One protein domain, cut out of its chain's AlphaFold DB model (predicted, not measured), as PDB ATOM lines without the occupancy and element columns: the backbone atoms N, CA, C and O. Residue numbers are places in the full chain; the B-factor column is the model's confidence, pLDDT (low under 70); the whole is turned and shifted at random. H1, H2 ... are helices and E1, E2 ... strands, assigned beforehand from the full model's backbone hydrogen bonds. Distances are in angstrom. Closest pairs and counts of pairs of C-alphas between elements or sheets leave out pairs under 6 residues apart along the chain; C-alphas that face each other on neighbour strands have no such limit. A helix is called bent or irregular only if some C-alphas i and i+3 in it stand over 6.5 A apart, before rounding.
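What this domain is: This is residues 2 to 50 of the 169 residues of an uncharacterized protein of Catenibacterium sp. CAG:290 (UniProt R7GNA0). A two-strand hairpin, E1 and E2, and one helix, H1, make a loose, open V: the last part of H1, residues 23 to 27, comes near the root of the hairpin, and from there the helix and the hairpin spread apart. A long stretch with no named element, residues 2 to 15, leads into the far end of H1 and sticks out with the first part of that helix, while the hairpin's turn sticks out at residues 36 to 41. The printed part has 49 residues with one named helix and two named strands, in the order H1, E1, E2 along the chain; the sheet's order is E1 - E2, antiparallel, and the class is mixed, helices and strands. The whole is loose, with a radius of gyration of the C-alphas of 12.5 A and spans of 31 by 23 by 20 A.

Where its parts are: E1 is residues 32 to 37, 15.8 A from first to last C-alpha, and begins with C-alpha 32 at (142.223, 180.194, 263.276). E2 is residues 40 to 45, 16.9 A long, and ends with C-alpha 45 at (145.604, 181.947, 265.485). H1 is residues 16 to 28, 18.4 A long, and begins with C-alpha 16 at (145.893, 179.070, 246.083).

How they stand to each other: E1 and E2 are antiparallel neighbours and a hairpin, with 151 degrees between their N-to-C directions. The C-alphas of Ile 32 and Leu 45 face each other at 4.4 A. Across the pair, N 33 and O 44 are within hydrogen-bond range at 2.8 A, and so are N 42 and O 35 at 2.8 A. The closest C-alphas of H1 and E1 are those of Tyr 26 and Ile 32, 5.6 A apart, with 4 pairs within 8 A; the centres of the two elements are 12.6 A apart. H1 and E2 are near each other, with 6 pairs of C-alphas within 10 A. In H1, which is not bent, every O i to N i+4 pair is within hydrogen-bond range.

The domain as a whole: The two C-alphas farthest apart are those of Asp 2 and Ile 50, at 34.7 A. The printed part has no cut. The links from H1 to E1, of 3 residues, and from E1 to E2, of 2 residues, are tight. Residues 2 to 22, of which 16 to 22 belong to H1, stand free, and so do residues 36 to 41. The mean pLDDT of the printed part is 74.7; residues 2 to 14 are under 70, the model's low confidence, while H1 and E1 each have a mean of 88 and E2 has 86.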
ATOM      1  N   ASP A   2     153.457 194.588 248.402       36.91
ATOM      2  CA  ASP A   2     154.798 194.004 248.182       36.91
ATOM      3  C   ASP A   2     155.666 193.904 249.449       36.91
ATOM      4  O   ASP A   2     156.830 194.269 249.399       36.91
ATOM      5  N   GLN A   3     155.137 193.490 250.608       33.72
ATOM      6  CA  GLN A   3     155.999 193.325 251.804       33.72
ATOM      7  C   GLN A   3     155.695 192.112 252.699       33.72
ATOM      8  O   GLN A   3     156.264 192.001 253.779       33.72
ATOM      9  N   ILE A   4     154.826 191.185 252.282       41.34
ATOM     10  CA  ILE A   4     154.622 189.929 253.037       41.34
ATOM     11  C   ILE A   4     155.475 188.780 252.464       41.34
ATOM     12  O   ILE A   4     155.750 187.822 253.178       41.34
ATOM     13  N   ASP A   5     155.978 188.904 251.233       43.03
ATOM     14  CA  ASP A   5     156.619 187.787 250.521       43.03
ATOM     15  C   ASP A   5     158.112 187.575 250.838       43.03
ATOM     16  O   ASP A   5     158.634 186.480 250.649       43.03
ATOM     17  N   ASP A   6     158.814 188.568 251.391       39.88
ATOM     18  CA  ASP A   6     160.280 188.486 251.522       39.88
ATOM     19  C   ASP A   6     160.770 187.579 252.666       39.88
ATOM     20  O   ASP A   6     161.951 187.231 252.719       39.88
ATOM     21  N   LYS A   7     159.893 187.167 253.595       40.09
ATOM     22  CA  LYS A   7     160.268 186.305 254.737       40.09
ATOM     23  C   LYS A   7     159.857 184.840 254.599       40.09
ATOM     24  O   LYS A   7     160.306 184.021 255.396       40.09
ATOM     25  N   THR A   8     159.068 184.489 253.590       41.88
ATOM     26  CA  THR A   8     158.650 183.106 253.311       41.88
ATOM     27  C   THR A   8     159.075 182.713 251.907       41.88
ATOM     28  O   THR A   8     158.257 182.303 251.091       41.88
ATOM     29  N   ASN A   9     160.371 182.826 251.615       33.12
ATOM     30  CA  ASN A   9     160.954 182.408 250.339       33.12
ATOM     31  C   ASN A   9     161.082 180.870 250.241       33.12
ATOM     32  O   ASN A   9     162.098 180.322 249.819       33.12
ATOM     33  N   HIS A  10     160.043 180.158 250.682       44.19
ATOM     34  CA  HIS A  10     159.798 178.779 250.311       44.19
ATOM     35  C   HIS A  10     158.815 178.830 249.153       44.19
ATOM     36  O   HIS A  10     157.640 179.118 249.353       44.19
ATOM     37  N   THR A  11     159.319 178.587 247.946       45.50
ATOM     38  CA  THR A  11     158.550 178.264 246.743       45.50
ATOM     39  C   THR A  11     157.253 177.539 247.119       45.50
ATOM     40  O   THR A  11     157.288 176.372 247.511       45.50
ATOM     41  N   TYR A  12     156.120 178.248 247.081       50.53
ATOM     42  CA  TYR A  12     154.826 177.712 247.495       50.53
ATOM     43  C   TYR A  12     154.471 176.519 246.597       50.53
ATOM     44  O   TYR A  12     154.106 176.675 245.438       50.53
ATOM     45  N   LEU A  13     154.582 175.311 247.150       55.50
ATOM     46  CA  LEU A  13     154.216 174.040 246.512       55.50
ATOM     47  C   LEU A  13     152.691 173.824 246.423       55.50
ATOM     48  O   LEU A  13     152.249 172.745 246.032       55.50
ATOM     49  N   TYR A  14     151.876 174.817 246.790       62.56
ATOM     50  CA  TYR A  14     150.432 174.666 246.951       62.56
ATOM     51  C   TYR A  14     149.665 175.682 246.108       62.56
ATOM     52  O   TYR A  14     149.907 176.883 246.199       62.56
ATOM     53  N   ASP A  15     148.705 175.189 245.324       80.56
ATOM     54  CA  ASP A  15     147.748 176.032 244.604       80.56
ATOM     55  C   ASP A  15     146.902 176.853 245.595       80.56
ATOM     56  O   ASP A  15     146.456 176.347 246.632       80.56
ATOM     57  N   GLU A  16     146.637 178.116 245.255       82.31
ATOM     58  CA  GLU A  16     145.893 179.070 246.083       82.31
ATOM     59  C   GLU A  16     144.513 178.516 246.475       82.31
ATOM     60  O   GLU A  16     144.030 178.727 247.591       82.31
ATOM     61  N   SER A  17     143.884 177.746 245.581       81.75
ATOM     62  CA  SER A  17     142.594 177.107 245.845       81.75
ATOM     63  C   SER A  17     142.668 176.070 246.975       81.75
ATOM     64  O   SER A  17     141.742 175.968 247.787       81.75
ATOM     65  N   THR A  18     143.783 175.341 247.074       83.75
ATOM     66  CA  THR A  18     144.021 174.323 248.107       83.75
ATOM     67  C   THR A  18     144.266 174.987 249.452       83.75
ATOM     68  O   THR A  18     143.643 174.614 250.448       83.75
ATOM     69  N   LEU A  19     145.093 176.037 249.469       86.31
ATOM     70  CA  LEU A  19     145.342 176.827 250.672       86.31
ATOM     71  C   LEU A  19     144.043 177.441 251.207       86.31
ATOM     72  O   LEU A  19     143.754 177.352 252.396       86.31
ATOM     73  N   ARG A  20     143.210 178.007 250.326       85.38
ATOM     74  CA  ARG A  20     141.928 178.613 250.705       85.38
ATOM     75  C   ARG A  20     140.958 177.604 251.319       85.38
ATOM     76  O   ARG A  20     140.266 177.945 252.274       85.38
ATOM     77  N   LYS A  21     140.912 176.376 250.792       90.06
ATOM     78  CA  LYS A  21     140.103 175.292 251.372       90.06
ATOM     79  C   LYS A  21     140.588 174.934 252.775       90.06
ATOM     80  O   LYS A  21     139.763 174.873 253.678       90.06
ATOM     81  N   LYS A  22     141.904 174.789 252.977       89.50
ATOM     82  CA  LYS A  22     142.464 174.487 254.304       89.50
ATOM     83  C   LYS A  22     142.296 175.613 255.313       89.50
ATOM     84  O   LYS A  22     141.930 175.347 256.448       89.50
ATOM     85  N   LEU A  23     142.458 176.867 254.900       90.62
ATOM     86  CA  LEU A  23     142.166 178.006 255.770       90.62
ATOM     87  C   LEU A  23     140.691 178.041 256.184       90.62
ATOM     88  O   LEU A  23     140.395 178.372 257.323       90.62
ATOM     89  N   LYS A  24     139.763 177.683 255.290       90.62
ATOM     90  CA  LYS A  24     138.340 177.597 255.642       90.62
ATOM     91  C   LYS A  24     138.076 176.499 256.674       90.62
ATOM     92  O   LYS A  24     137.403 176.775 257.657       90.62
ATOM     93  N   GLU A  25     138.648 175.315 256.474       92.56
ATOM     94  CA  GLU A  25     138.567 174.190 257.418       92.56
ATOM     95  C   GLU A  25     139.100 174.590 258.801       92.56
ATOM     96  O   GLU A  25     138.414 174.425 259.796       92.56
ATOM     97  N   TYR A  26     140.262 175.245 258.876       89.75
ATOM     98  CA  TYR A  26     140.814 175.707 260.156       89.75
ATOM     99  C   TYR A  26     139.987 176.802 260.838       89.75
ATOM    100  O   TYR A  26     140.038 176.918 262.062       89.75
ATOM    101  N   VAL A  27     139.248 177.614 260.074       90.94
ATOM    102  CA  VAL A  27     138.276 178.558 260.646       90.94
ATOM    103  C   VAL A  27     137.059 177.816 261.196       90.94
ATOM    104  O   VAL A  27     136.564 178.180 262.258       90.94
ATOM    105  N   GLU A  28     136.583 176.786 260.496       90.62
ATOM    106  CA  GLU A  28     135.453 175.951 260.930       90.62
ATOM    107  C   GLU A  28     135.790 175.160 262.206       90.62
ATOM    108  O   GLU A  28     134.969 175.107 263.114       90.62
ATOM    109  N   GLU A  29     137.021 174.654 262.317       86.56
ATOM    110  CA  GLU A  29     137.552 173.972 263.509       86.56
ATOM    111  C   GLU A  29     137.939 174.936 264.650       86.56
ATOM    112  O   GLU A  29     138.364 174.503 265.716       86.56
ATOM    113  N   GLY A  30     137.849 176.256 264.443       87.12
ATOM    114  CA  GLY A  30     138.181 177.264 265.457       87.12
ATOM    115  C   GLY A  30     139.678 177.425 265.757       87.12
ATOM    116  O   GLY A  30     140.042 178.203 266.638       87.12
ATOM    117  N   VAL A  31     140.554 176.745 265.010       87.12
ATOM    118  CA  VAL A  31     142.020 176.842 265.136       87.12
ATOM    119  C   VAL A  31     142.501 178.247 264.769       87.12
ATOM    120  O   VAL A  31     143.392 178.809 265.409       87.12
ATOM    121  N   ILE A  32     141.909 178.837 263.728       91.69
ATOM    122  CA  ILE A  32     142.223 180.194 263.276       91.69
ATOM    123  C   ILE A  32     140.955 181.033 263.176       91.69
ATOM    124  O   ILE A  32     139.887 180.548 262.824       91.69
ATOM    125  N   ILE A  33     141.082 182.332 263.405       91.00
ATOM    126  CA  ILE A  33     139.996 183.298 263.238       91.00
ATOM    127  C   ILE A  33     140.281 184.216 262.054       91.00
ATOM    128  O   ILE A  33     141.426 184.576 261.763       91.00
ATOM    129  N   THR A  34     139.216 184.576 261.338       90.69
ATOM    130  CA  THR A  34     139.296 185.405 260.135       90.69
ATOM    131  C   THR A  34     138.738 186.800 260.394       90.69
ATOM    132  O   THR A  34     137.602 186.971 260.826       90.69
ATOM    133  N   ASN A  35     139.546 187.819 260.111       86.81
ATOM    134  CA  ASN A  35     139.185 189.223 260.230       86.81
ATOM    135  C   ASN A  35     139.193 189.879 258.856       86.81
ATOM    136  O   ASN A  35     140.220 189.955 258.175       86.81
ATOM    137  N   ARG A  36     138.048 190.415 258.445       85.31
ATOM    138  CA  ARG A  36     137.941 191.135 257.179       85.31
ATOM    139  C   ARG A  36     138.349 192.591 257.373       85.31
ATOM    140  O   ARG A  36     137.636 193.359 258.011       85.31
ATOM    141  N   LYS A  37     139.472 192.996 256.777       85.12
ATOM    142  CA  LYS A  37     139.879 194.408 256.699       85.12
ATOM    143  C   LYS A  37     139.756 194.869 255.247       85.12
ATOM    144  O   LYS A  37     140.593 194.574 254.391       85.12
ATOM    145  N   GLY A  38     138.659 195.568 254.954       83.69
ATOM    146  CA  GLY A  38     138.325 196.047 253.611       83.69
ATOM    147  C   GLY A  38     138.026 194.907 252.627       83.69
ATOM    148  O   GLY A  38     137.094 194.124 252.820       83.69
ATOM    149  N   LYS A  39     138.813 194.824 251.544       79.50
ATOM    150  CA  LYS A  39     138.681 193.786 250.500       79.50
ATOM    151  C   LYS A  39     139.513 192.523 250.765       79.50
ATOM    152  O   LYS A  39     139.429 191.591 249.971       79.50
ATOM    153  N   LYS A  40     140.314 192.486 251.836       81.50
ATOM    154  CA  LYS A  40     141.198 191.357 252.163       81.50
ATOM    155  C   LYS A  40     140.777 190.690 253.475       81.50
ATOM    156  O   LYS A  40     140.364 191.367 254.418       81.50
ATOM    157  N   ASN A  41     140.909 189.366 253.520       83.19
ATOM    158  CA  ASN A  41     140.750 188.575 254.736       83.19
ATOM    159  C   ASN A  41     142.125 188.375 255.373       83.19
ATOM    160  O   ASN A  41     143.083 188.041 254.678       83.19
ATOM    161  N   TYR A  42     142.199 188.584 256.679       86.88
ATOM    162  CA  TYR A  42     143.372 188.333 257.500       86.88
ATOM    163  C   TYR A  42     143.063 187.150 258.406       86.88
ATOM    164  O   TYR A  42     141.958 187.061 258.933       86.88
ATOM    165  N   TYR A  43     144.024 186.251 258.574       89.19
ATOM    166  CA  TYR A  43     143.895 185.088 259.444       89.19
ATOM    167  C   TYR A  43     144.848 185.257 260.622       89.19
ATOM    168  O   TYR A  43     145.966 185.740 260.442       89.19
ATOM    169  N   GLN A  44     144.401 184.881 261.811       87.00
ATOM    170  CA  GLN A  44     145.220 184.842 263.019       87.00
ATOM    171  C   GLN A  44     144.896 183.567 263.797       87.00
ATOM    172  O   GLN A  44     143.799 183.029 263.652       87.00
ATOM    173  N   LEU A  45     145.848 183.075 264.587       86.06
ATOM    174  CA  LEU A  45     145.604 181.947 265.485       86.06
ATOM    175  C   LEU A  45     144.529 182.346 266.506       86.06
ATOM    176  O   LEU A  45     144.507 183.494 266.952       86.06
ATOM    177  N   SER A  46     143.630 181.426 266.833       87.50
ATOM    178  CA  SER A  46     142.670 181.638 267.913       87.50
ATOM    179  C   SER A  46     143.392 181.563 269.262       87.50
ATOM    180  O   SER A  46     144.117 180.602 269.515       87.50
ATOM    181  N   GLU A  47     143.227 182.580 270.110       80.25
ATOM    182  CA  GLU A  47     143.820 182.609 271.459       80.25
ATOM    183  C   GLU A  47     143.159 181.580 272.390       80.25
ATOM    184  O   GLU A  47     143.822 181.026 273.262       80.25
ATOM    185  N   ASP A  48     141.888 181.265 272.129       76.00
ATOM    186  CA  ASP A  48     141.049 180.392 272.953       76.00
ATOM    187  C   ASP A  48     140.871 178.990 272.344       76.00
ATOM    188  O   ASP A  48     139.936 178.271 272.697       76.00
ATOM    189  N   TYR A  49     141.712 178.584 271.382       78.38
ATOM    190  CA  TYR A  49     141.609 177.231 270.830       78.38
ATOM    191  C   TYR A  49     142.058 176.196 271.863       78.38
ATOM    192  O   TYR A  49     143.250 175.996 272.108       78.38
ATOM    193  N   ILE A  50     141.074 175.530 272.458       77.25
ATOM    194  CA  ILE A  50     141.268 174.419 273.380       77.25
ATOM    195  C   ILE A  50     141.304 173.140 272.548       77.25
ATOM    196  O   ILE A  50     140.313 172.759 271.925       77.25
TER     197      ILE A  50